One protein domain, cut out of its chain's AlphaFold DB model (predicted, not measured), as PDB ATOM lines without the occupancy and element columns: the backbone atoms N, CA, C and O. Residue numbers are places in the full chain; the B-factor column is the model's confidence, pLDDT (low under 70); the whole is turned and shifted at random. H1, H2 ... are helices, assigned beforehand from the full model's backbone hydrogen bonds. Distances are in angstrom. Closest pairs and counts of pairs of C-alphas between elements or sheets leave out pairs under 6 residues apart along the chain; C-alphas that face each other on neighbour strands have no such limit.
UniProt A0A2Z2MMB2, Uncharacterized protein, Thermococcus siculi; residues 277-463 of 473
ATOM      1  N   ARG A 277      65.895 -50.391 -18.672       91.56
ATOM      2  CA  ARG A 277      65.358 -51.429 -19.567       91.56
ATOM      3  C   ARG A 277      64.912 -50.815 -20.906       91.56
ATOM      4  O   ARG A 277      63.712 -50.691 -21.157       91.56
ATOM      5  N   PRO A 278      65.848 -50.505 -21.823       88.56
ATOM      6  CA  PRO A 278      65.523 -49.864 -23.104       88.56
ATOM      7  C   PRO A 278      64.527 -50.646 -23.975       88.56
ATOM      8  O   PRO A 278      63.693 -50.050 -24.654       88.56
ATOM      9  N   ILE A 279      64.561 -51.985 -23.917       89.00
ATOM     10  CA  ILE A 279      63.662 -52.859 -24.694       89.00
ATOM     11  C   ILE A 279      62.179 -52.705 -24.314       89.00
ATOM     12  O   ILE A 279      61.297 -53.085 -25.079       89.00
ATOM     13  N   TYR A 280      61.883 -52.103 -23.159       90.50
ATOM     14  CA  TYR A 280      60.516 -51.902 -22.686       90.50
ATOM     15  C   TYR A 280      59.671 -51.043 -23.646       90.50
ATOM     16  O   TYR A 280      58.471 -51.274 -23.792       90.50
ATOM     17  N   ALA A 281      60.288 -50.105 -24.379       88.06
ATOM     18  CA  ALA A 281      59.589 -49.336 -25.412       88.06
ATOM     19  C   ALA A 281      59.050 -50.239 -26.538       88.06
ATOM     20  O   ALA A 281      57.897 -50.102 -26.947       88.06
ATOM     21  N   GLU A 282      59.851 -51.193 -27.019       87.44
ATOM     22  CA  GLU A 282      59.440 -52.132 -28.070       87.44
ATOM     23  C   GLU A 282      58.340 -53.088 -27.586       87.44
ATOM     24  O   GLU A 282      57.408 -53.401 -28.336       87.44
ATOM     25  N   GLU A 283      58.406 -53.510 -26.322       89.12
ATOM     26  CA  GLU A 283      57.369 -54.323 -25.679       89.12
ATOM     27  C   GLU A 283      56.029 -53.578 -25.630       89.12
ATOM     28  O   GLU A 283      55.004 -54.121 -26.055       89.12
ATOM     29  N   LEU A 284      56.036 -52.309 -25.202       87.38
ATOM     30  CA  LEU A 284      54.844 -51.457 -25.200       87.38
ATOM     31  C   LEU A 284      54.267 -51.274 -26.606       87.38
ATOM     32  O   LEU A 284      53.056 -51.405 -26.799       87.38
ATOM     33  N   LEU A 285      55.116 -51.019 -27.605       87.31
ATOM     34  CA  LEU A 285      54.659 -50.877 -28.988       87.31
ATOM     35  C   LEU A 285      54.065 -52.166 -29.543       87.31
ATOM     36  O   LEU A 285      53.098 -52.106 -30.297       87.31
ATOM     37  N   THR A 286      54.613 -53.321 -29.174       88.69
ATOM     38  CA  THR A 286      54.081 -54.625 -29.585       88.69
ATOM     39  C   THR A 286      52.695 -54.865 -28.986       88.69
ATOM     40  O   THR A 286      51.793 -55.344 -29.676       88.69
ATOM     41  N   LEU A 287      52.485 -54.481 -27.722       86.06
ATOM     42  CA  LEU A 287      51.170 -54.553 -27.077       86.06
ATOM     43  C   LEU A 287      50.159 -53.611 -27.735       86.06
ATOM     44  O   LEU A 287      49.033 -54.028 -28.015       86.06
ATOM     45  N   LEU A 288      50.569 -52.374 -28.021       86.12
ATOM     46  CA  LEU A 288      49.743 -51.397 -28.728       86.12
ATOM     47  C   LEU A 288      49.384 -51.887 -30.136       86.12
ATOM     48  O   LEU A 288      48.225 -51.823 -30.536       86.12
ATOM     49  N   GLU A 289      50.358 -52.405 -30.880       88.69
ATOM     50  CA  GLU A 289      50.161 -52.948 -32.223       88.69
ATOM     51  C   GLU A 289      49.195 -54.129 -32.224       88.69
ATOM     52  O   GLU A 289      48.306 -54.182 -33.077       88.69
ATOM     53  N   ARG A 290      49.317 -55.040 -31.250       86.38
ATOM     54  CA  ARG A 290      48.377 -56.148 -31.081       86.38
ATOM     55  C   ARG A 290      46.966 -55.628 -30.832       86.38
ATOM     56  O   ARG A 290      46.085 -55.971 -31.609       86.38
ATOM     57  N   ALA A 291      46.777 -54.760 -29.837       83.62
ATOM     58  CA  ALA A 291      45.462 -54.208 -29.494       83.62
ATOM     59  C   ALA A 291      44.810 -53.473 -30.677       83.62
ATOM     60  O   ALA A 291      43.625 -53.637 -30.956       83.62
ATOM     61  N   VAL A 292      45.600 -52.703 -31.430       84.31
ATOM     62  CA  VAL A 292      45.139 -52.025 -32.649       84.31
ATOM     63  C   VAL A 292      44.769 -53.016 -33.758       84.31
ATOM     64  O   VAL A 292      43.835 -52.757 -34.511       84.31
ATOM     65  N   SER A 293      45.498 -54.126 -33.893       83.38
ATOM     66  CA  SER A 293      45.301 -55.096 -34.980       83.38
ATOM     67  C   SER A 293      44.158 -56.076 -34.721       83.38
ATOM     68  O   SER A 293      43.516 -56.513 -35.672       83.38
ATOM     69  N   THR A 294      43.913 -56.439 -33.461       80.00
ATOM     70  CA  THR A 294      42.861 -57.390 -33.070       80.00
ATOM     71  C   THR A 294      41.547 -56.708 -32.691       80.00
ATOM     72  O   THR A 294      40.555 -57.402 -32.489       80.00
ATOM     73  N   GLU A 295      41.530 -55.371 -32.595       71.31
ATOM     74  CA  GLU A 295      40.449 -54.594 -31.965       71.31
ATOM     75  C   GLU A 295      40.097 -55.103 -30.546       71.31
ATOM     76  O   GLU A 295      38.992 -54.876 -30.054       71.31
ATOM     77  N   GLU A 296      41.032 -55.794 -29.877       73.75
ATOM     78  CA  GLU A 296      40.857 -56.265 -28.502       73.75
ATOM     79  C   GLU A 296      40.897 -55.103 -27.511       73.75
ATOM     80  O   GLU A 296      41.595 -54.100 -27.700       73.75
ATOM     81  N   GLU A 297      40.166 -55.270 -26.409       68.25
ATOM     82  CA  GLU A 297      40.182 -54.312 -25.314       68.25
ATOM     83  C   GLU A 297      41.594 -54.203 -24.724       68.25
ATOM     84  O   GLU A 297      42.210 -55.182 -24.295       68.25
ATOM     85  N   MET A 298      42.120 -52.982 -24.723       75.81
ATOM     86  CA  MET A 298      43.441 -52.688 -24.195       75.81
ATOM     87  C   MET A 298      43.368 -52.502 -22.678       75.81
ATOM     88  O   MET A 298      42.504 -51.746 -22.211       75.81
ATOM     89  N   PRO A 299      44.312 -53.074 -21.905       78.25
ATOM     90  CA  PRO A 299      44.410 -52.746 -20.495       78.25
ATOM     91  C   PRO A 299      44.514 -51.222 -20.306       78.25
ATOM     92  O   PRO A 299      45.281 -50.567 -21.021       78.25
ATOM     93  N   PRO A 300      43.762 -50.633 -19.357       74.56
ATOM     94  CA  PRO A 300      43.613 -49.178 -19.229       74.56
ATOM     95  C   PRO A 300      44.933 -48.427 -19.082       74.56
ATOM     96  O   PRO A 300      45.017 -47.262 -19.457       74.56
ATOM     97  N   TYR A 301      45.952 -49.097 -18.548       78.19
ATOM     98  CA  TYR A 301      47.258 -48.534 -18.253       78.19
ATOM     99  C   TYR A 301      48.212 -48.446 -19.450       78.19
ATOM    100  O   TYR A 301      49.161 -47.667 -19.391       78.19
ATOM    101  N   ILE A 302      48.006 -49.217 -20.522       82.38
ATOM    102  CA  ILE A 302      48.937 -49.236 -21.667       82.38
ATOM    103  C   ILE A 302      48.867 -47.925 -22.442       82.38
ATOM    104  O   ILE A 302      49.887 -47.370 -22.840       82.38
ATOM    105  N   LEU A 303      47.661 -47.395 -22.631       81.25
ATOM    106  CA  LEU A 303      47.477 -46.186 -23.415       81.25
ATOM    107  C   LEU A 303      48.148 -44.950 -22.782       81.25
ATOM    108  O   LEU A 303      48.877 -44.269 -23.503       81.25
ATOM    109  N   PRO A 304      47.989 -44.676 -21.472       80.69
ATOM    110  CA  PRO A 304      48.765 -43.646 -20.793       80.69
ATOM    111  C   PRO A 304      50.269 -43.761 -21.020       80.69
ATOM    112  O   PRO A 304      50.924 -42.769 -21.325       80.69
ATOM    113  N   GLN A 305      50.800 -44.983 -20.968       86.50
ATOM    114  CA  GLN A 305      52.220 -45.226 -21.199       86.50
ATOM    115  C   GLN A 305      52.637 -44.905 -22.634       86.50
ATOM    116  O   GLN A 305      53.650 -44.252 -22.847       86.50
ATOM    117  N   CYS A 306      51.858 -45.319 -23.637       83.75
ATOM    118  CA  CYS A 306      52.164 -45.015 -25.035       83.75
ATOM    119  C   CYS A 306      52.068 -43.515 -25.348       83.75
ATOM    120  O   CYS A 306      52.833 -43.009 -26.168       83.75
ATOM    121  N   LEU A 307      51.134 -42.805 -24.714       79.81
ATOM    122  CA  LEU A 307      51.010 -41.355 -24.851       79.81
ATOM    123  C   LEU A 307      52.178 -40.629 -24.182       79.81
ATOM    124  O   LEU A 307      52.727 -39.702 -24.765       79.81
ATOM    125  N   GLU A 308      52.599 -41.085 -23.005       84.44
ATOM    126  CA  GLU A 308      53.791 -40.560 -22.345       84.44
ATOM    127  C   GLU A 308      55.054 -40.836 -23.162       84.44
ATOM    128  O   GLU A 308      55.891 -39.955 -23.331       84.44
ATOM    129  N   LEU A 309      55.160 -42.027 -23.756       84.25
ATOM    130  CA  LEU A 309      56.233 -42.367 -24.685       84.25
ATOM    131  C   LEU A 309      56.267 -41.395 -25.874       84.25
ATOM    132  O   LEU A 309      57.343 -41.017 -26.317       84.25
ATOM    133  N   ALA A 310      55.108 -40.939 -26.360       76.31
ATOM    134  CA  ALA A 310      55.027 -39.970 -27.453       76.31
ATOM    135  C   ALA A 310      55.482 -38.553 -27.054       76.31
ATOM    136  O   ALA A 310      55.843 -37.774 -27.935       76.31
ATOM    137  N   LEU A 311      55.472 -38.221 -25.757       75.25
ATOM    138  CA  LEU A 311      56.032 -36.973 -25.217       75.25
ATOM    139  C   LEU A 311      57.551 -37.031 -25.055       75.25
ATOM    140  O   LEU A 311      58.196 -35.993 -24.903       75.25
ATOM    141  N   MET A 312      58.132 -38.230 -25.048       77.44
ATOM    142  CA  MET A 312      59.573 -38.378 -24.947       77.44
ATOM    143  C   MET A 312      60.223 -38.001 -26.274       77.44
ATOM    144  O   MET A 312      59.876 -38.521 -27.332       77.44
ATOM    145  N   ASP A 313      61.185 -37.088 -26.203       64.75
ATOM    146  CA  ASP A 313      61.945 -36.641 -27.365       64.75
ATOM    147  C   ASP A 313      62.741 -37.804 -27.993       64.75
ATOM    148  O   ASP A 313      63.054 -38.796 -27.324       64.75
ATOM    149  N   LEU A 314      63.156 -37.653 -29.258       56.44
ATOM    150  CA  LEU A 314      63.962 -38.653 -29.993       56.44
ATOM    151  C   LEU A 314      65.264 -39.060 -29.273       56.44
ATOM    152  O   LEU A 314      65.870 -40.071 -29.605       56.44
ATOM    153  N   ALA A 315      65.710 -38.304 -28.268       57.53
ATOM    154  CA  ALA A 315      66.841 -38.685 -27.426       57.53
ATOM    155  C   ALA A 315      66.622 -40.015 -26.672       57.53
ATOM    156  O   ALA A 315      67.598 -40.694 -26.354       57.53
ATOM    157  N   TYR A 316      65.367 -40.389 -26.400       62.62
ATOM    158  CA  TYR A 316      65.002 -41.626 -25.698       62.62
ATOM    159  C   TYR A 316      64.469 -42.719 -26.630       62.62
ATOM    160  O   TYR A 316      64.422 -43.886 -26.243       62.62
ATOM    161  N   LEU A 317      64.077 -42.359 -27.853       71.81
ATOM    162  CA  LEU A 317      63.467 -43.264 -28.821       71.81
ATOM    163  C   LEU A 317      64.267 -43.287 -30.114       71.81
ATOM    164  O   LEU A 317      64.509 -42.251 -30.723       71.81
ATOM    165  N   GLN A 318      64.596 -44.484 -30.599       78.50
ATOM    166  CA  GLN A 318      65.097 -44.613 -31.965       78.50
ATOM    167  C   GLN A 318      64.051 -44.085 -32.958       78.50
ATOM    168  O   GLN A 318      62.849 -44.276 -32.760       78.50
ATOM    169  N   GLU A 319      64.504 -43.454 -34.043       81.12
ATOM    170  CA  GLU A 319      63.631 -42.833 -35.048       81.12
ATOM    171  C   GLU A 319      62.570 -43.814 -35.582       81.12
ATOM    172  O   GLU A 319      61.393 -43.468 -35.681       81.12
ATOM    173  N   ASP A 320      62.951 -45.072 -35.816       84.25
ATOM    174  CA  ASP A 320      62.031 -46.135 -36.238       84.25
ATOM    175  C   ASP A 320      60.956 -46.447 -35.184       84.25
ATOM    176  O   ASP A 320      59.785 -46.646 -35.517       84.25
ATOM    177  N   THR A 321      61.330 -46.436 -33.900       82.38
ATOM    178  CA  THR A 321      60.415 -46.665 -32.768       82.38
ATOM    179  C   THR A 321      59.406 -45.523 -32.662       82.38
ATOM    180  O   THR A 321      58.203 -45.763 -32.536       82.38
ATOM    181  N   PHE A 322      59.873 -44.280 -32.797       82.62
ATOM    182  CA  PHE A 322      59.014 -43.101 -32.811       82.62
ATOM    183  C   PHE A 322      58.058 -43.112 -34.013       82.62
ATOM    184  O   PHE A 322      56.849 -42.955 -33.850       82.62
ATOM    185  N   ASN A 323      58.559 -43.389 -35.218       84.12
ATOM    186  CA  ASN A 323      57.731 -43.479 -36.421       84.12
ATOM    187  C   ASN A 323      56.658 -44.571 -36.299       84.12
ATOM    188  O   ASN A 323      55.499 -44.351 -36.674       84.12
ATOM    189  N   LYS A 324      57.010 -45.728 -35.720       87.75
ATOM    190  CA  LYS A 324      56.058 -46.802 -35.418       87.75
ATOM    191  C   LYS A 324      54.997 -46.345 -34.414       87.75
ATOM    192  O   LYS A 324      53.808 -46.538 -34.673       87.75
ATOM    193  N   LEU A 325      55.401 -45.694 -33.320       85.69
ATOM    194  CA  LEU A 325      54.486 -45.133 -32.322       85.69
ATOM    195  C   LEU A 325      53.495 -44.163 -32.966       85.69
ATOM    196  O   LEU A 325      52.290 -44.341 -32.826       85.69
ATOM    197  N   ILE A 326      53.978 -43.192 -33.740       84.44
ATOM    198  CA  ILE A 326      53.136 -42.212 -34.439       84.44
ATOM    199  C   ILE A 326      52.163 -42.889 -35.416       84.44
ATOM    200  O   ILE A 326      50.993 -42.501 -35.512       84.44
ATOM    201  N   GLY A 327      52.609 -43.929 -36.125       86.19
ATOM    202  CA  GLY A 327      51.749 -44.737 -36.990       86.19
ATOM    203  C   GLY A 327      50.612 -45.430 -36.229       86.19
ATOM    204  O   GLY A 327      49.485 -45.496 -36.730       86.19
ATOM    205  N   LEU A 328      50.885 -45.906 -35.013       87.50
ATOM    206  CA  LEU A 328      49.899 -46.536 -34.134       87.50
ATOM    207  C   LEU A 328      48.984 -45.513 -33.454       87.50
ATOM    208  O   LEU A 328      47.781 -45.751 -33.373       87.50
ATOM    209  N   VAL A 329      49.507 -44.351 -33.053       84.12
ATOM    210  CA  VAL A 329      48.747 -43.260 -32.423       84.12
ATOM    211  C   VAL A 329      47.557 -42.837 -33.279       84.12
ATOM    212  O   VAL A 329      46.445 -42.691 -32.775       84.12
ATOM    213  N   LYS A 330      47.744 -42.760 -34.599       86.81
ATOM    214  CA  LYS A 330      46.660 -42.495 -35.559       86.81
ATOM    215  C   LYS A 330      45.509 -43.498 -35.472       86.81
ATOM    216  O   LYS A 330      44.377 -43.146 -35.792       86.81
ATOM    217  N   LYS A 331      45.785 -44.741 -35.082       88.56
ATOM    218  CA  LYS A 331      44.806 -45.831 -35.020       88.56
ATOM    219  C   LYS A 331      44.157 -45.979 -33.642       88.56
ATOM    220  O   LYS A 331      43.097 -46.593 -33.555       88.56
ATOM    221  N   ILE A 332      44.719 -45.371 -32.594       87.31
ATOM    222  CA  ILE A 332      44.182 -45.422 -31.224       87.31
ATOM    223  C   ILE A 332      42.694 -45.044 -31.153       87.31
ATOM    224  O   ILE A 332      41.946 -45.796 -30.530       87.31
ATOM    225  N   PRO A 333      42.198 -43.976 -31.816       89.88
ATOM    226  CA  PRO A 333      40.783 -43.620 -31.728       89.88
ATOM    227  C   PRO A 333      39.815 -44.748 -32.109       89.88
ATOM    228  O   PRO A 333      38.690 -44.788 -31.615       89.88
ATOM    229  N   TYR A 334      40.237 -45.689 -32.961       88.25
ATOM    230  CA  TYR A 334      39.395 -46.800 -33.406       88.25
ATOM    231  C   TYR A 334      39.199 -47.880 -32.341       88.25
ATOM    232  O   TYR A 334      38.214 -48.613 -32.442       88.25
ATOM    233  N   ILE A 335      40.060 -47.937 -31.327       86.50
ATOM    234  CA  ILE A 335      40.011 -48.921 -30.235       86.50
ATOM    235  C   ILE A 335      39.668 -48.300 -28.872       86.50
ATOM    236  O   ILE A 335      39.518 -49.026 -27.897       86.50
ATOM    237  N   LEU A 336      39.514 -46.972 -28.784       87.88
ATOM    238  CA  LEU A 336      39.122 -46.314 -27.536       87.88
ATOM    239  C   LEU A 336      37.711 -46.712 -27.103       87.88
ATOM    240  O   LEU A 336      36.765 -46.617 -27.887       87.88
ATOM    241  N   THR A 337      37.575 -47.051 -25.823       87.81
ATOM    242  CA  THR A 337      36.301 -47.206 -25.111       87.81
ATOM    243  C   THR A 337      36.183 -46.158 -24.004       87.81
ATOM    244  O   THR A 337      37.158 -45.488 -23.650       87.81
ATOM    245  N   ASN A 338      35.003 -46.038 -23.398       87.62
ATOM    246  CA  ASN A 338      34.768 -45.185 -22.234       87.62
ATOM    247  C   ASN A 338      35.739 -45.483 -21.076       87.62
ATOM    248  O   ASN A 338      36.103 -44.565 -20.346       87.62
ATOM    249  N   TRP A 339      36.193 -46.736 -20.944       81.31
ATOM    250  CA  TRP A 339      37.155 -47.142 -19.920       81.31
ATOM    251  C   TRP A 339      38.524 -46.477 -20.119       81.31
ATOM    252  O   TRP A 339      39.121 -45.973 -19.170       81.31
ATOM    253  N   ASN A 340      39.007 -46.397 -21.363       83.94
ATOM    254  CA  ASN A 340      40.281 -45.741 -21.682       83.94
ATOM    255  C   ASN A 340      40.155 -44.210 -21.710       83.94
ATOM    256  O   ASN A 340      41.083 -43.493 -21.342       83.94
ATOM    257  N   VAL A 341      39.000 -43.702 -22.141       83.31
ATOM    258  CA  VAL A 341      38.729 -42.269 -22.319       83.31
ATOM    259  C   VAL A 341      38.963 -41.469 -21.046       83.31
ATOM    260  O   VAL A 341      39.548 -40.393 -21.124       83.31
ATOM    261  N   GLN A 342      38.556 -41.967 -19.881       79.88
ATOM    262  CA  GLN A 342      38.738 -41.226 -18.632       79.88
ATOM    263  C   GLN A 342      40.224 -40.938 -18.344       79.88
ATOM    264  O   GLN A 342      40.581 -39.822 -17.951       79.88
ATOM    265  N   TRP A 343      41.097 -41.913 -18.605       79.81
ATOM    266  CA  TRP A 343      42.545 -41.779 -18.444       79.81
ATOM    267  C   TRP A 343      43.141 -40.819 -19.472       79.81
ATOM    268  O   TRP A 343      43.849 -39.883 -19.105       79.81
ATOM    269  N   VAL A 344      42.783 -40.991 -20.750       82.69
ATOM    270  CA  VAL A 344      43.237 -40.112 -21.841       82.69
ATOM    271  C   VAL A 344      42.808 -38.671 -21.595       82.69
ATOM    272  O   VAL A 344      43.628 -37.765 -21.668       82.69
ATOM    273  N   GLY A 345      41.538 -38.446 -21.257       84.31
ATOM    274  CA  GLY A 345      41.009 -37.115 -20.978       84.31
ATOM    275  C   GLY A 345      41.711 -36.446 -19.798       84.31
ATOM    276  O   GLY A 345      41.985 -35.246 -19.853       84.31
ATOM    277  N   THR A 346      42.054 -37.210 -18.757       83.06
ATOM    278  CA  THR A 346      42.832 -36.709 -17.612       83.06
ATOM    279  C   THR A 346      44.240 -36.303 -18.044       83.06
ATOM    280  O   THR A 346      44.638 -35.166 -17.796       83.06
ATOM    281  N   MET A 347      44.953 -37.166 -18.776       82.94
ATOM    282  CA  MET A 347      46.297 -36.860 -19.280       82.94
ATOM    283  C   MET A 347      46.323 -35.644 -20.205       82.94
ATOM    284  O   MET A 347      47.126 -34.741 -19.996       82.94
ATOM    285  N   LEU A 348      45.421 -35.574 -21.190       86.44
ATOM    286  CA  LEU A 348      45.347 -34.441 -22.120       86.44
ATOM    287  C   LEU A 348      45.021 -33.121 -21.414       86.44
ATOM    288  O   LEU A 348      45.377 -32.053 -21.903       86.44
ATOM    289  N   SER A 349      44.342 -33.181 -20.266       86.56
ATOM    290  CA  SER A 349      44.062 -31.995 -19.451       86.56
ATOM    291  C   SER A 349      45.272 -31.551 -18.625       86.56
ATOM    292  O   SER A 349      45.395 -30.368 -18.330       86.56
ATOM    293  N   GLN A 350      46.136 -32.488 -18.232       85.25
ATOM    294  CA  GLN A 350      47.324 -32.226 -17.415       85.25
ATOM    295  C   GLN A 350      48.564 -31.887 -18.254       85.25
ATOM    296  O   GLN A 350      49.449 -31.203 -17.749       85.25
ATOM    297  N   LYS A 351      48.615 -32.338 -19.516       85.75
ATOM    298  CA  LYS A 351      49.764 -32.197 -20.430       85.75
ATOM    299  C   LYS A 351      49.338 -31.576 -21.770       85.75
ATOM    300  O   LYS A 351      49.109 -32.311 -22.735       85.75
ATOM    301  N   PRO A 352      49.175 -30.241 -21.857       86.69
ATOM    302  CA  PRO A 352      48.772 -29.553 -23.090       86.69
ATOM    303  C   PRO A 352      49.678 -29.843 -24.296       86.69
ATOM    304  O   PRO A 352      49.195 -29.943 -25.420       86.69
ATOM    305  N   GLU A 353      50.972 -30.054 -24.067       86.56
ATOM    306  CA  GLU A 353      51.956 -30.442 -25.078       86.56
ATOM    307  C   GLU A 353      51.581 -31.748 -25.802       86.56
ATOM    308  O   GLU A 353      51.825 -31.895 -27.000       86.56
ATOM    309  N   LEU A 354      50.901 -32.677 -25.116       85.19
ATOM    310  CA  LEU A 354      50.430 -33.920 -25.724       85.19
ATOM    311  C   LEU A 354      49.345 -33.645 -26.761       85.19
ATOM    312  O   LEU A 354      49.308 -34.296 -27.802       85.19
ATOM    313  N   VAL A 355      48.473 -32.668 -26.499       88.56
ATOM    314  CA  VAL A 355      47.414 -32.274 -27.435       88.56
ATOM    315  C   VAL A 355      48.037 -31.796 -28.745       88.56
ATOM    316  O   VAL A 355      47.606 -32.239 -29.805       88.56
ATOM    317  N   GLU A 356      49.085 -30.970 -28.682       88.06
ATOM    318  CA  GLU A 356      49.788 -30.468 -29.870       88.06
ATOM    319  C   GLU A 356      50.444 -31.594 -30.680       88.06
ATOM    320  O   GLU A 356      50.302 -31.644 -31.906       88.06
ATOM    321  N   ILE A 357      51.119 -32.536 -30.011       85.19
ATOM    322  CA  ILE A 357      51.751 -33.691 -30.669       85.19
ATOM    323  C   ILE A 357      50.694 -34.579 -31.330       85.19
ATOM    324  O   ILE A 357      50.811 -34.924 -32.509       85.19
ATOM    325  N   LEU A 358      49.638 -34.935 -30.598       87.81
ATOM    326  CA  LEU A 358      48.562 -35.776 -31.116       87.81
ATOM    327  C   LEU A 358      47.856 -35.129 -32.312       87.81
ATOM    328  O   LEU A 358      47.551 -35.815 -33.291       87.81
ATOM    329  N   ASP A 359      47.635 -33.818 -32.259       90.31
ATOM    330  CA  ASP A 359      47.020 -33.059 -33.344       90.31
ATOM    331  C   ASP A 359      47.894 -33.040 -34.596       90.31
ATOM    332  O   ASP A 359      47.451 -33.463 -35.666       90.31
ATOM    333  N   LYS A 360      49.175 -32.680 -34.448       88.94
ATOM    334  CA  LYS A 360      50.168 -32.706 -35.534       88.94
ATOM    335  C   LYS A 360      50.228 -34.065 -36.233       88.94
ATOM    336  O   LYS A 360      50.495 -34.147 -37.434       88.94
ATOM    337  N   HIS A 361      49.991 -35.138 -35.485       87.44
ATOM    338  CA  HIS A 361      50.049 -36.502 -35.985       87.44
ATOM    339  C   HIS A 361      48.682 -37.101 -36.347       87.44
ATOM    340  O   HIS A 361      48.615 -38.292 -36.647       87.44
ATOM    341  N   GLY A 362      47.612 -36.304 -36.424       90.12
ATOM    342  CA  GLY A 362      46.318 -36.715 -36.982       90.12
ATOM    343  C   GLY A 362      45.482 -37.624 -36.075       90.12
ATOM    344  O   GLY A 362      44.570 -38.304 -36.551       90.12
ATOM    345  N   PHE A 363      45.776 -37.663 -34.771       91.50
ATOM    346  CA  PHE A 363      44.946 -38.367 -33.789       91.50
ATOM    347  C   PHE A 363      43.531 -37.784 -33.762       91.50
ATOM    348  O   PHE A 363      42.558 -38.526 -33.886       91.50
ATOM    349  N   PHE A 364      43.410 -36.457 -33.648       94.00
ATOM    350  CA  PHE A 364      42.112 -35.792 -33.537       94.00
ATOM    351  C   PHE A 364      41.289 -35.877 -34.825       94.00
ATOM    352  O   PHE A 364      40.074 -36.049 -34.746       94.00
ATOM    353  N   ASP A 365      41.923 -35.873 -35.998       95.25
ATOM    354  CA  ASP A 365      41.229 -36.104 -37.273       95.25
ATOM    355  C   ASP A 365      40.598 -37.501 -37.330       95.25
ATOM    356  O   ASP A 365      39.442 -37.674 -37.726       95.25
ATOM    357  N   ASN A 366      41.343 -38.521 -36.894       94.81
ATOM    358  CA  ASN A 366      40.825 -39.884 -36.823       94.81
ATOM    359  C   ASN A 366      39.789 -40.046 -35.707       94.81
ATOM    360  O   ASN A 366      38.818 -40.774 -35.897       94.81
ATOM    361  N   LEU A 367      39.943 -39.340 -34.583       95.44
ATOM    362  CA  LEU A 367      38.940 -39.293 -33.524       95.44
ATOM    363  C   LEU A 367      37.628 -38.688 -34.027       95.44
ATOM    364  O   LEU A 367      36.582 -39.304 -33.831       95.44
ATOM    365  N   LYS A 368      37.676 -37.560 -34.749       97.38
ATOM    366  CA  LYS A 368      36.503 -36.970 -35.409       97.38
ATOM    367  C   LYS A 368      35.843 -37.987 -36.334       97.38
ATOM    368  O   LYS A 368      34.638 -38.199 -36.241       97.38
ATOM    369  N   ARG A 369      36.621 -38.671 -37.181       96.69
ATOM    370  CA  ARG A 369      36.088 -39.703 -38.087       96.69
ATOM    371  C   ARG A 369      35.383 -40.825 -37.323       96.69
ATOM    372  O   ARG A 369      34.253 -41.163 -37.648       96.69
ATOM    373  N   VAL A 370      36.001 -41.356 -36.267       95.12
ATOM    374  CA  VAL A 370      35.381 -42.384 -35.414       95.12
ATOM    375  C   VAL A 370      34.089 -41.872 -34.780       95.12
ATOM    376  O   VAL A 370      33.095 -42.596 -34.769       95.12
ATOM    377  N   ILE A 371      34.075 -40.630 -34.291       96.88
ATOM    378  CA  ILE A 371      32.877 -40.016 -33.720       96.88
ATOM    379  C   ILE A 371      31.752 -39.960 -34.758       96.88
ATOM    380  O   ILE A 371      30.646 -40.412 -34.476       96.88
ATOM    381  N   LEU A 372      32.031 -39.468 -35.965       96.75
ATOM    382  CA  LEU A 372      31.030 -39.307 -37.022       96.75
ATOM    383  C   LEU A 372      30.539 -40.639 -37.614       96.75
ATOM    384  O   LEU A 372      29.371 -40.738 -38.003       96.75
ATOM    385  N   ASP A 373      31.410 -41.648 -37.688       94.94
ATOM    386  CA  ASP A 373      31.132 -42.902 -38.400       94.94
ATOM    387  C   ASP A 373      30.662 -44.035 -37.480       94.94
ATOM    388  O   ASP A 373      29.945 -44.930 -37.929       94.94
ATOM    389  N   LYS A 374      31.075 -44.025 -36.204       94.12
ATOM    390  CA  LYS A 374      30.832 -45.127 -35.255       94.12
ATOM    391  C   LYS A 374      30.116 -44.715 -33.965       94.12
ATOM    392  O   LYS A 374      29.562 -45.592 -33.310       94.12
ATOM    393  N   VAL A 375      30.124 -43.433 -33.583       96.00
ATOM    394  CA  VAL A 375      29.555 -42.979 -32.294       96.00
ATOM    395  C   VAL A 375      28.244 -42.224 -32.484       96.00
ATOM    396  O   VAL A 375      27.220 -42.621 -31.944       96.00
ATOM    397  N   ILE A 376      28.241 -41.156 -33.274       96.31
ATOM    398  CA  ILE A 376      27.048 -40.362 -33.579       96.31
ATOM    399  C   ILE A 376      26.427 -40.947 -34.843       96.31
ATOM    400  O   ILE A 376      26.603 -40.446 -35.954       96.31
ATOM    401  N   VAL A 377      25.749 -42.077 -34.670       94.94
ATOM    402  CA  VAL A 377      25.210 -42.888 -35.765       94.94
ATOM    403  C   VAL A 377      23.683 -42.958 -35.705       94.94
ATOM    404  O   VAL A 377      23.123 -43.023 -34.610       94.94
ATOM    405  N   PRO A 378      22.992 -42.938 -36.860       92.25
ATOM    406  CA  PRO A 378      21.535 -43.000 -36.907       92.25
ATOM    407  C   PRO A 378      21.016 -44.424 -36.651       92.25
ATOM    408  O   PRO A 378      21.779 -45.388 -36.531       92.25
ATOM    409  N   LYS A 379      19.689 -44.569 -36.625       85.81
ATOM    410  CA  LYS A 379      18.986 -45.856 -36.586       85.81
ATOM    411  C   LYS A 379      19.523 -46.850 -37.629       85.81
ATOM    412  O   LYS A 379      19.792 -46.492 -38.774       85.81
ATOM    413  N   GLY A 380      19.647 -48.117 -37.227       80.75
ATOM    414  CA  GLY A 380      20.166 -49.207 -38.068       80.75
ATOM    415  C   GLY A 380      21.669 -49.468 -37.924       80.75
ATOM    416  O   GLY A 380      22.173 -50.426 -38.504       80.75
ATOM    417  N   PHE A 381      22.374 -48.665 -37.122       88.12
ATOM    418  CA  PHE A 381      23.778 -48.874 -36.767       88.12
ATOM    419  C   PHE A 381      23.930 -49.559 -35.399       88.12
ATOM    420  O   PHE A 381      22.985 -49.668 -34.618       88.12
ATOM    421  N   ASN A 382      25.142 -50.032 -35.100       86.44
ATOM    422  CA  ASN A 382      25.456 -50.690 -33.834       86.44
ATOM    423  C   ASN A 382      25.524 -49.675 -32.675       86.44
ATOM    424  O   ASN A 382      26.558 -49.053 -32.430       86.44
ATOM    425  N   PHE A 383      24.423 -49.539 -31.932       92.88
ATOM    426  CA  PHE A 383      24.362 -48.664 -30.758       92.88
ATOM    427  C   PHE A 383      25.165 -49.169 -29.561       92.88
ATOM    428  O   PHE A 383      25.521 -48.356 -28.713       92.88
ATOM    429  N   THR A 384      25.489 -50.463 -29.476       91.31
ATOM    430  CA  THR A 384      26.354 -50.986 -28.407       91.31
ATOM    431  C   THR A 384      27.734 -50.343 -28.499       91.31
ATOM    432  O   THR A 384      28.168 -49.695 -27.550       91.31
ATOM    433  N   THR A 385      28.356 -50.386 -29.681       89.12
ATOM    434  CA  THR A 385      29.662 -49.754 -29.921       89.12
ATOM    435  C   THR A 385      29.621 -48.239 -29.714       89.12
ATOM    436  O   THR A 385      30.540 -47.677 -29.123       89.12
ATOM    437  N   ALA A 386      28.556 -47.564 -30.157       93.38
ATOM    438  CA  ALA A 386      28.399 -46.127 -29.933       93.38
ATOM    439  C   ALA A 386      28.316 -45.779 -28.435       93.38
ATOM    440  O   ALA A 386      28.987 -44.864 -27.960       93.38
ATOM    441  N   ASN A 387      27.530 -46.541 -27.674       93.50
ATOM    442  CA  ASN A 387      27.315 -46.321 -26.245       93.50
ATOM    443  C   ASN A 387      28.540 -46.675 -25.385       93.50
ATOM    444  O   ASN A 387      28.738 -46.066 -24.336       93.50
ATOM    445  N   GLU A 388      29.370 -47.629 -25.811       91.12
ATOM    446  CA  GLU A 388      30.670 -47.935 -25.192       91.12
ATOM    447  C   GLU A 388      31.720 -46.844 -25.429       91.12
ATOM    448  O   GLU A 388      32.783 -46.871 -24.814       91.12
ATOM    449  N   ARG A 389      31.428 -45.883 -26.311       93.19
ATOM    450  CA  ARG A 389      32.321 -44.800 -26.741       93.19
ATOM    451  C   ARG A 389      31.687 -43.419 -26.580       93.19
ATOM    452  O   ARG A 389      32.100 -42.454 -27.226       93.19
ATOM    453  N   SER A 390      30.676 -43.322 -25.724       95.50
ATOM    454  CA  SER A 390      29.865 -42.121 -25.533       95.50
ATOM    455  C   SER A 390      30.634 -40.892 -25.062       95.50
ATOM    456  O   SER A 390      30.170 -39.778 -25.277       95.50
ATOM    457  N   LEU A 391      31.811 -41.075 -24.463       94.94
ATOM    458  CA  LEU A 391      32.659 -39.986 -23.984       94.94
ATOM    459  C   LEU A 391      33.653 -39.460 -25.042       94.94
ATOM    460  O   LEU A 391      34.339 -38.470 -24.805       94.94
ATOM    461  N   LEU A 392      33.761 -40.086 -26.222       95.25
ATOM    462  CA  LEU A 392      34.666 -39.598 -27.274       95.25
ATOM    463  C   LEU A 392      34.307 -38.193 -27.791       95.25
ATOM    464  O   LEU A 392      35.225 -37.376 -27.925       95.25
ATOM    465  N   PRO A 393      33.023 -37.858 -28.050       97.00
ATOM    466  CA  PRO A 393      32.649 -36.518 -28.491       97.00
ATOM    467  C   PRO A 393      33.055 -35.426 -27.500       97.00
ATOM    468  O   PRO A 393      33.533 -34.377 -27.918       97.00
ATOM    469  N   THR A 394      32.931 -35.676 -26.194       96.00
ATOM    470  CA  THR A 394      33.236 -34.673 -25.164       96.00
ATOM    471  C   THR A 394      34.738 -34.392 -25.074       96.00
ATOM    472  O   THR A 394      35.128 -33.233 -24.947       96.00
ATOM    473  N   ILE A 395      35.595 -35.416 -25.221       94.06
ATOM    474  CA  ILE A 395      37.050 -35.220 -25.353       94.06
ATOM    475  C   ILE A 395      37.356 -34.375 -26.588       94.06
ATOM    476  O   ILE A 395      38.124 -33.418 -26.502       94.06
ATOM    477  N   TYR A 396      36.777 -34.729 -27.738       96.06
ATOM    478  CA  TYR A 396      37.045 -34.011 -28.979       96.06
ATOM    479  C   TYR A 396      36.657 -32.534 -28.858       96.06
ATOM    480  O   TYR A 396      37.494 -31.668 -29.101       96.06
ATOM    481  N   ILE A 397      35.439 -32.240 -28.389       97.06
ATOM    482  CA  ILE A 397      34.946 -30.865 -28.226       97.06
ATOM    483  C   ILE A 397      35.820 -30.076 -27.244       97.06
ATOM    484  O   ILE A 397      36.149 -28.918 -27.509       97.06
ATOM    485  N   LYS A 398      36.253 -30.704 -26.144       95.12
ATOM    486  CA  LYS A 398      37.112 -30.062 -25.141       95.12
ATOM    487  C   LYS A 398      38.436 -29.560 -25.724       95.12
ATOM    488  O   LYS A 398      38.892 -28.493 -25.327       95.12
ATOM    489  N   HIS A 399      39.047 -30.310 -26.642       93.44
ATOM    490  CA  HIS A 399      40.390 -30.005 -27.149       93.44
ATOM    491  C   HIS A 399      40.412 -29.378 -28.548       93.44
ATOM    492  O   HIS A 399      41.336 -28.630 -28.862       93.44
ATOM    493  N   LYS A 400      39.418 -29.664 -29.393       95.19
ATOM    494  CA  LYS A 400      39.346 -29.185 -30.784       95.19
ATOM    495  C   LYS A 400      38.205 -28.206 -31.046       95.19
ATOM    496  O   LYS A 400      38.239 -27.529 -32.068       95.19
ATOM    497  N   GLY A 401      37.251 -28.087 -30.124       95.81
ATOM    498  CA  GLY A 401      36.057 -27.266 -30.304       95.81
ATOM    499  C   GLY A 401      34.987 -27.941 -31.161       95.81
ATOM    500  O   GLY A 401      35.060 -29.138 -31.452       95.81
ATOM    501  N   LEU A 402      33.963 -27.167 -31.513       97.50
ATOM    502  CA  LEU A 402      32.895 -27.604 -32.403       97.50
ATOM    503  C   LEU A 402      33.178 -27.147 -33.833       97.50
ATOM    504  O   LEU A 402      33.701 -26.061 -34.076       97.50
ATOM    505  N   ASP A 403      32.771 -27.969 -34.793       96.50
ATOM    506  CA  ASP A 403      32.768 -27.611 -36.205       96.50
ATOM    507  C   ASP A 403      31.446 -27.993 -36.874       96.50
ATOM    508  O   ASP A 403      30.603 -28.692 -36.304       96.50
ATOM    509  N   GLU A 404      31.256 -27.494 -38.093       97.56
ATOM    510  CA  GLU A 404      30.022 -27.669 -38.856       97.56
ATOM    511  C   GLU A 404      29.676 -29.139 -39.114       97.56
ATOM    512  O   GLU A 404      28.503 -29.498 -39.022       97.56
ATOM    513  N   ASP A 405      30.658 -30.006 -39.383       97.31
ATOM    514  CA  ASP A 405      30.394 -31.422 -39.662       97.31
ATOM    515  C   ASP A 405      29.876 -32.140 -38.417       97.31
ATOM    516  O   ASP A 405      28.911 -32.908 -38.487       97.31
ATOM    517  N   LEU A 406      30.518 -31.888 -37.271       97.69
ATOM    518  CA  LEU A 406      30.141 -32.488 -35.999       97.69
ATOM    519  C   LEU A 406      28.753 -32.022 -35.564       97.69
ATOM    520  O   LEU A 406      27.900 -32.859 -35.261       97.69
ATOM    521  N   VAL A 407      28.499 -30.711 -35.605       98.00
ATOM    522  CA  VAL A 407      27.191 -30.137 -35.256       98.00
ATOM    523  C   VAL A 407      26.111 -30.665 -36.195       98.00
ATOM    524  O   VAL A 407      25.086 -31.160 -35.729       98.00
ATOM    525  N   LYS A 408      26.351 -30.662 -37.511       97.31
ATOM    526  CA  LYS A 408      25.409 -31.204 -38.495       97.31
ATOM    527  C   LYS A 408      25.069 -32.665 -38.207       97.31
ATOM    528  O   LYS A 408      23.896 -33.035 -38.218       97.31
ATOM    529  N   LYS A 409      26.075 -33.499 -37.928       97.19
ATOM    530  CA  LYS A 409      25.869 -34.919 -37.618       97.19
ATOM    531  C   LYS A 409      25.072 -35.110 -36.327       97.19
ATOM    532  O   LYS A 409      24.145 -35.916 -36.317       97.19
ATOM    533  N   MET A 410      25.402 -34.357 -35.274       97.44
ATOM    534  CA  MET A 410      24.660 -34.364 -34.010       97.44
ATOM    535  C   MET A 410      23.189 -34.035 -34.239       97.44
ATOM    536  O   MET A 410      22.331 -34.802 -33.815       97.44
ATOM    537  N   VAL A 411      22.897 -32.942 -34.947       96.62
ATOM    538  CA  VAL A 411      21.520 -32.505 -35.205       96.62
ATOM    539  C   VAL A 411      20.744 -33.558 -35.987       96.62
ATOM    540  O   VAL A 411      19.640 -33.910 -35.589       96.62
ATOM    541  N   ILE A 412      21.320 -34.113 -37.056       94.19
ATOM    542  CA  ILE A 412      20.645 -35.134 -37.870       94.19
ATOM    543  C   ILE A 412      20.299 -36.377 -37.038       94.19
ATOM    544  O   ILE A 412      19.215 -36.929 -37.191       94.19
ATOM    545  N   VAL A 413      21.213 -36.832 -36.176       96.19
ATOM    546  CA  VAL A 413      21.026 -38.073 -35.407       96.19
ATOM    547  C   VAL A 413      20.113 -37.871 -34.198       96.19
ATOM    548  O   VAL A 413      19.226 -38.686 -33.961       96.19
ATOM    549  N   PHE A 414      20.303 -36.795 -33.435       96.50
ATOM    550  CA  PHE A 414      19.577 -36.560 -32.183       96.50
ATOM    551  C   PHE A 414      18.304 -35.721 -32.352       96.50
ATOM    552  O   PHE A 414      17.752 -35.268 -31.357       96.50
ATOM    553  N   SER A 415      17.833 -35.530 -33.587       94.88
ATOM    554  CA  SER A 415      16.495 -34.986 -33.876       94.88
ATOM    555  C   SER A 415      15.579 -36.029 -34.533       94.88
ATOM    556  O   SER A 415      14.583 -35.689 -35.173       94.88
ATOM    557  N   ASP A 416      15.934 -37.318 -34.429       90.19
ATOM    558  CA  ASP A 416      15.070 -38.416 -34.868       90.19
ATOM    559  C   ASP A 416      13.800 -38.444 -34.006       90.19
ATOM    560  O   ASP A 416      13.855 -38.662 -32.793       90.19
ATOM    561  N   LYS A 417      12.649 -38.254 -34.659       86.50
ATOM    562  CA  LYS A 417      11.321 -38.208 -34.033       86.50
ATOM    563  C   LYS A 417      10.935 -39.504 -33.329       86.50
ATOM    564  O   LYS A 417      10.126 -39.461 -32.408       86.50
ATOM    565  N   ASP A 418      11.494 -40.637 -33.750       86.19
ATOM    566  CA  ASP A 418      11.245 -41.921 -33.100       86.19
ATOM    567  C   ASP A 418      12.184 -42.152 -31.897       86.19
ATOM    568  O   ASP A 418      12.165 -43.235 -31.317       86.19
ATOM    569  N   GLU A 419      13.059 -41.198 -31.556       84.69
ATOM    570  CA  GLU A 419      14.072 -41.304 -30.496       84.69
ATOM    571  C   GLU A 419      15.016 -42.520 -30.651       84.69
ATOM    572  O   GLU A 419      15.456 -43.139 -29.678       84.69
ATOM    573  N   HIS A 420      15.344 -42.903 -31.890       88.62
ATOM    574  CA  HIS A 420      16.236 -44.033 -32.178       88.62
ATOM    575  C   HIS A 420      17.682 -43.579 -32.418       88.62
ATOM    576  O   HIS A 420      18.175 -43.563 -33.546       88.62
ATOM    577  N   TYR A 421      18.388 -43.283 -31.331       94.00
ATOM    578  CA  TYR A 421      19.800 -42.886 -31.329       94.00
ATOM    579  C   TYR A 421      20.539 -43.466 -30.107       94.00
ATOM    580  O   TYR A 421      19.907 -43.987 -29.182       94.00
ATOM    581  N   PRO A 422      21.882 -43.403 -30.057       94.81
ATOM    582  CA  PRO A 422      22.640 -43.906 -28.912       94.81
ATOM    583  C   PRO A 422      22.485 -43.001 -27.675       94.81
ATOM    584  O   PRO A 422      23.170 -41.988 -27.527       94.81
ATOM    585  N   TYR A 423      21.587 -43.384 -26.762       94.06
ATOM    586  CA  TYR A 423      21.233 -42.601 -25.569       94.06
ATOM    587  C   TYR A 423      22.422 -42.225 -24.679       94.06
ATOM    588  O   TYR A 423      22.482 -41.088 -24.227       94.06
ATOM    589  N   ARG A 424      23.417 -43.107 -24.487       95.81
ATOM    590  CA  ARG A 424      24.579 -42.755 -23.649       95.81
ATOM    591  C   ARG A 424      25.416 -41.636 -24.262       95.81
ATOM    592  O   ARG A 424      26.017 -40.863 -23.527       95.81
ATOM    593  N   VAL A 425      25.474 -41.559 -25.595       96.81
ATOM    594  CA  VAL A 425      26.161 -40.472 -26.312       96.81
ATOM    595  C   VAL A 425      25.403 -39.161 -26.109       96.81
ATOM    596  O   VAL A 425      26.019 -38.142 -25.808       96.81
ATOM    597  N   LYS A 426      24.069 -39.203 -26.228       96.44
ATOM    598  CA  LYS A 426      23.187 -38.060 -25.968       96.44
ATOM    599  C   LYS A 426      23.352 -37.547 -24.531       96.44
ATOM    600  O   LYS A 426      23.588 -36.358 -24.356       96.44
ATOM    601  N   ASP A 427      23.310 -38.433 -23.537       95.69
ATOM    602  CA  ASP A 427      23.453 -38.061 -22.123       95.69
ATOM    603  C   ASP A 427      24.848 -37.487 -21.824       95.69
ATOM    604  O   ASP A 427      24.960 -36.435 -21.204       95.69
ATOM    605  N   ALA A 428      25.919 -38.096 -22.351       95.94
ATOM    606  CA  ALA A 428      27.281 -37.587 -22.171       95.94
ATOM    607  C   ALA A 428      27.478 -36.175 -22.754       95.94
ATOM    608  O   ALA A 428      28.157 -35.340 -22.153       95.94
ATOM    609  N   LEU A 429      26.899 -35.900 -23.926       97.25
ATOM    610  CA  LEU A 429      26.925 -34.573 -24.544       97.25
ATOM    611  C   LEU A 429      26.075 -33.563 -23.766       97.25
ATOM    612  O   LEU A 429      26.495 -32.419 -23.604       97.25
ATOM    613  N   GLU A 430      24.908 -33.973 -23.270       96.31
ATOM    614  CA  GLU A 430      24.036 -33.131 -22.448       96.31
ATOM    615  C   GLU A 430      24.715 -32.732 -21.130       96.31
ATOM    616  O   GLU A 430      24.782 -31.542 -20.818       96.31
ATOM    617  N   ASP A 431      25.318 -33.689 -20.419       95.44
ATOM    618  CA  ASP A 431      26.100 -33.444 -19.199       95.44
ATOM    619  C   ASP A 431      27.306 -32.528 -19.463       95.44
ATOM    620  O   ASP A 431      27.613 -31.618 -18.680       95.44
ATOM    621  N   TYR A 432      27.988 -32.736 -20.593       95.81
ATOM    622  CA  TYR A 432      29.104 -31.890 -21.002       95.81
ATOM    623  C   TYR A 432      28.653 -30.447 -21.251       95.81
ATOM    624  O   TYR A 432      29.222 -29.523 -20.674       95.81
ATOM    625  N   PHE A 433      27.605 -30.222 -22.047       97.12
ATOM    626  CA  PHE A 433      27.114 -28.868 -22.316       97.12
ATOM    627  C   PHE A 433      26.522 -28.187 -21.084       97.12
ATOM    628  O   PHE A 433      26.665 -26.975 -20.931       97.12
ATOM    629  N   LYS A 434      25.923 -28.952 -20.165       95.12
ATOM    630  CA  LYS A 434      25.427 -28.432 -18.886       95.12
ATOM    631  C   LYS A 434      26.543 -27.825 -18.036       95.12
ATOM    632  O   LYS A 434      26.327 -26.832 -17.349       95.12
ATOM    633  N   THR A 435      27.734 -28.416 -18.087       94.56
ATOM    634  CA  THR A 435      28.908 -27.953 -17.329       94.56
ATOM    635  C   THR A 435      29.809 -26.990 -18.109       94.56
ATOM    636  O   THR A 435      30.676 -26.370 -17.502       94.56
ATOM    637  N   ASN A 436      29.592 -26.833 -19.421       95.94
ATOM    638  CA  ASN A 436      30.384 -25.997 -20.333       95.94
ATOM    639  C   ASN A 436      29.438 -25.131 -21.191       95.94
ATOM    640  O   ASN A 436      29.266 -25.353 -22.395       95.94
ATOM    641  N   THR A 437      28.766 -24.165 -20.558       95.38
ATOM    642  CA  THR A 437      27.708 -23.343 -21.179       95.38
ATOM    643  C   THR A 437      28.194 -22.547 -22.392       95.38
ATOM    644  O   THR A 437      27.462 -22.368 -23.359       95.38
ATOM    645  N   GLU A 438      29.457 -22.134 -22.397       96.69
ATOM    646  CA  GLU A 438      30.099 -21.463 -23.527       96.69
ATOM    647  C   GLU A 438      30.188 -22.367 -24.766       96.69
ATOM    648  O   GLU A 438      30.017 -21.895 -25.890       96.69
ATOM    649  N   LYS A 439      30.379 -23.680 -24.576       97.19
ATOM    650  CA  LYS A 439      30.351 -24.665 -25.667       97.19
ATOM    651  C   LYS A 439      28.939 -24.915 -26.177       97.19
ATOM    652  O   LYS A 439      28.761 -25.185 -27.363       97.19
ATOM    653  N   TRP A 440      27.936 -24.780 -25.315       96.94
ATOM    654  CA  TRP A 440      26.540 -24.794 -25.744       96.94
ATOM    655  C   TRP A 440      26.179 -23.561 -26.586       96.94
ATOM    656  O   TRP A 440      25.490 -23.678 -27.600       96.94
ATOM    657  N   ASP A 441      26.678 -22.381 -26.222       96.31
ATOM    658  CA  ASP A 441      26.496 -21.170 -27.026       96.31
ATOM    659  C   ASP A 441      27.203 -21.269 -28.387       96.31
ATOM    660  O   ASP A 441      26.609 -20.922 -29.411       96.31
ATOM    661  N   GLU A 442      28.424 -21.814 -28.422       97.62
ATOM    662  CA  GLU A 442      29.154 -22.136 -29.659       97.62
ATOM    663  C   GLU A 442      28.342 -23.091 -30.555       97.62
ATOM    664  O   GLU A 442      28.167 -22.830 -31.748       97.62
ATOM    665  N   PHE A 443      27.757 -24.147 -29.975       97.81
ATOM    666  CA  PHE A 443      26.868 -25.066 -30.691       97.81
ATOM    667  C   PHE A 443      25.680 -24.334 -31.327       97.81
ATOM    668  O   PHE A 443      25.427 -24.507 -32.521       97.81
ATOM    669  N   LYS A 444      24.969 -23.490 -30.565       96.94
ATOM    670  CA  LYS A 444      23.797 -22.743 -31.057       96.94
ATOM    671  C   LYS A 444      24.147 -21.812 -32.221       96.94
ATOM    672  O   LYS A 444      23.371 -21.706 -33.169       96.94
ATOM    673  N   GLN A 445      25.319 -21.177 -32.186       97.56
ATOM    674  CA  GLN A 445      25.788 -20.316 -33.279       97.56
ATOM    675  C   GLN A 445      26.037 -21.113 -34.568       97.56
ATOM    676  O   GLN A 445      25.577 -20.716 -35.641       97.56
ATOM    677  N   ILE A 446      26.722 -22.257 -34.470       98.00
ATOM    678  CA  ILE A 446      26.983 -23.125 -35.629       98.00
ATOM    679  C   ILE A 446      25.671 -23.723 -36.155       98.00
ATOM    680  O   ILE A 446      25.449 -23.748 -37.366       98.00
ATOM    681  N   PHE A 447      24.773 -24.144 -35.260       97.19
ATOM    682  CA  PHE A 447      23.434 -24.624 -35.601       97.19
ATOM    683  C   PHE A 447      22.667 -23.596 -36.440       97.19
ATOM    684  O   PHE A 447      22.161 -23.923 -37.514       97.19
ATOM    685  N   GLN A 448      22.615 -22.341 -35.985       96.44
ATOM    686  CA  GLN A 448      21.916 -21.271 -36.695       96.44
ATOM    687  C   GLN A 448      22.503 -21.054 -38.094       96.44
ATOM    688  O   GLN A 448      21.754 -21.002 -39.068       96.44
ATOM    689  N   LYS A 449      23.834 -21.015 -38.214       97.12
ATOM    690  CA  LYS A 449      24.529 -20.882 -39.502       97.12
ATOM    691  C   LYS A 449      24.199 -22.027 -40.470       97.12
ATOM    692  O   LYS A 449      23.978 -21.802 -41.664       97.12
ATOM    693  N   LEU A 450      24.156 -23.265 -39.975       97.25
ATOM    694  CA  LEU A 450      23.785 -24.435 -40.775       97.25
ATOM    695  C   LEU A 450      22.322 -24.371 -41.239       97.25
ATOM    696  O   LEU A 450      22.025 -24.772 -42.361       97.25
ATOM    697  N   ASN A 451      21.424 -23.842 -40.409       94.31
ATOM    698  CA  ASN A 451      20.015 -23.683 -40.758       94.31
ATOM    699  C   ASN A 451      19.805 -22.557 -41.790       94.31
ATOM    700  O   ASN A 451      19.115 -22.741 -42.786       94.31
ATOM    701  N   GLU A 452      20.468 -21.408 -41.613       94.56
ATOM    702  CA  GLU A 452      20.412 -20.273 -42.554       94.56
ATOM    703  C   GLU A 452      20.984 -20.617 -43.936       94.56
ATOM    704  O   GLU A 452      20.514 -20.107 -44.953       94.56
ATOM    705  N   SER A 453      21.981 -21.502 -43.987       94.75
ATOM    706  CA  SER A 453      22.553 -22.002 -45.244       94.75
ATOM    707  C   SER A 453      21.742 -23.130 -45.897       94.75
ATOM    708  O   SER A 453      22.085 -23.546 -47.004       94.75
ATOM    709  N   GLY A 454      20.691 -23.638 -45.239       93.06
ATOM    710  CA  GLY A 454      19.923 -24.802 -45.698       93.06
ATOM    711  C   GLY A 454      20.692 -26.127 -45.609       93.06
ATOM    712  O   GLY A 454      20.306 -27.119 -46.223       93.06
ATOM    713  N   ALA A 455      21.808 -26.169 -44.872       91.75
ATOM    714  CA  ALA A 455      22.580 -27.392 -44.661       91.75
ATOM    715  C   ALA A 455      21.878 -28.378 -43.707       91.75
ATOM    716  O   ALA A 455      22.185 -29.577 -43.741       91.75
ATOM    717  N   ILE A 456      20.963 -27.866 -42.879       93.81
ATOM    718  CA  ILE A 456      19.988 -28.591 -42.056       93.81
ATOM    719  C   ILE A 456      18.635 -27.867 -42.153       93.81
ATOM    720  O   ILE A 456      18.606 -26.654 -42.332       93.81
ATOM    721  N   GLU A 457      17.532 -28.602 -42.010       91.44
ATOM    722  CA  GLU A 457      16.161 -28.060 -41.985       91.44
ATOM    723  C   GLU A 457      15.421 -28.597 -40.747       91.44
ATOM    724  O   GLU A 457      14.425 -29.313 -40.841       91.44
ATOM    725  N   ILE A 458      15.986 -28.342 -39.565       90.56
ATOM    726  CA  ILE A 458      15.514 -28.880 -38.280       90.56
ATOM    727  C   ILE A 458      15.406 -27.723 -37.281       90.56
ATOM    728  O   ILE A 458      16.285 -26.864 -37.238       90.56
ATOM    729  N   SER A 459      14.336 -27.686 -36.479       90.25
ATOM    730  CA  SER A 459      14.202 -26.713 -35.388       90.25
ATOM    731  C   SER A 459      15.082 -27.110 -34.204       90.25
ATOM    732  O   SER A 459      15.186 -28.288 -33.873       90.25
ATOM    733  N   LEU A 460      15.661 -26.137 -33.495       88.94
ATOM    734  CA  LEU A 460      16.413 -26.415 -32.264       88.94
ATOM    735  C   LEU A 460      15.527 -27.066 -31.183       88.94
ATOM    736  O   LEU A 460      16.026 -27.763 -30.307       88.94
ATOM    737  N   GLU A 461      14.210 -26.860 -31.242       87.75
ATOM    738  CA  GLU A 461      13.251 -27.498 -30.334       87.75
ATOM    739  C   GLU A 461      13.127 -29.011 -30.551       87.75
ATOM    740  O   GLU A 461      12.847 -29.724 -29.587       87.75
ATOM    741  N   ASP A 462      13.375 -29.477 -31.780       89.69
ATOM    742  CA  ASP A 462      13.349 -30.891 -32.171       89.69
ATOM    743  C   ASP A 462      14.679 -31.604 -31.863       89.69
ATOM    744  O   ASP A 462      14.792 -32.811 -32.043       89.69
ATOM    745  N   PHE A 463      15.699 -30.880 -31.392       92.81
ATOM    746  CA  PHE A 463      16.993 -31.445 -31.020       92.81
ATOM    747  C   PHE A 463      16.974 -31.951 -29.571       92.81
ATOM    748  O   PHE A 463      16.765 -31.188 -28.625       92.81
TER     749      PHE A 463
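This is residues 277 to 463 of the 473 residues of an uncharacterized protein of Thermococcus siculi (UniProt A0A2Z2MMB2). This is an elongated row of helices: H2, H4, H8 and H10 stand side by side, each running the same way as the one before, and over against them H3, H6 and H9 follow one another along the long axis. H5 and H11 run crosswise from the first row toward the second; H11 is at one end, while H1 packs on H2 and H3 at the other. The printed part has 187 residues with eleven named helices, H1 to H11 in order, and no named strand: all helix. It is compact, with a radius of gyration of the C-alphas of 17.9 A, and spans 59 by 30 by 26 A.

Look first at the longest helix, H11, residues 437 to 452. Its residues 443 to 450 alone touch H9, residues 404 to 414, about perpendicular at 89 degrees, with the closest C-alphas, Glu 404 and Ile 446, 6.3 A apart. H10, residues 423 to 435, and H11 only just touch, with 3 pairs of C-alphas within 8 A, and only at the corner, closest at C-alphas 433 and 440, 5.4 A. H8, residues 392 to 400, touches H10 the same way at 35.0 degrees, only just steep; C-alphas 394 and 429 are closest, 6.3 A. H4, residues 338 to 350, touches H8 at a shallow tilt of 16 degrees, the same way, closest at C-alphas 345 and 395, 6.2 A. H2, residues 302 to 311, touches H4 at C-alphas 304 and 344, 6.6 A, at a shallow tilt of 27 degrees, the same way. H6, residues 363 to 375, touches H8 at C-alphas 371 and 393, 6.3 A. With residues 374 to 375 alone it touches H7, residues 383 to 387, closest at C-alphas 375 and 386, 4.1 A. H5, residues 352 to 360, touches H2, closest at C-alphas 311 and 354, 6.4 A. H3, residues 319 to 329, touches H2 at C-alphas 325 and 310, 7.1 A. H1, residues 280 to 294, touches H3 at C-alphas 285 and 325, 6.6 A. Every O i to N i+4 pair is within hydrogen-bond range in each helix but H4, with 7 of 9.

Find C-alpha 437 at (27.708, -23.343, -21.179); from there H11 runs 22.8 A to C-alpha 452. H1 begins at C-alpha 280, (60.516, -51.902, -22.686), and runs 21.2 A. H4 measures 18.7 A and H10 18.5 A.

The C-alphas of Arg 277 and Glu 452 are the farthest apart, 59.3 A. The printed part has no cut and no long link. Mean pLDDT of the printed part is 89.1; residue 297 and residues 313 to 316 are under 70.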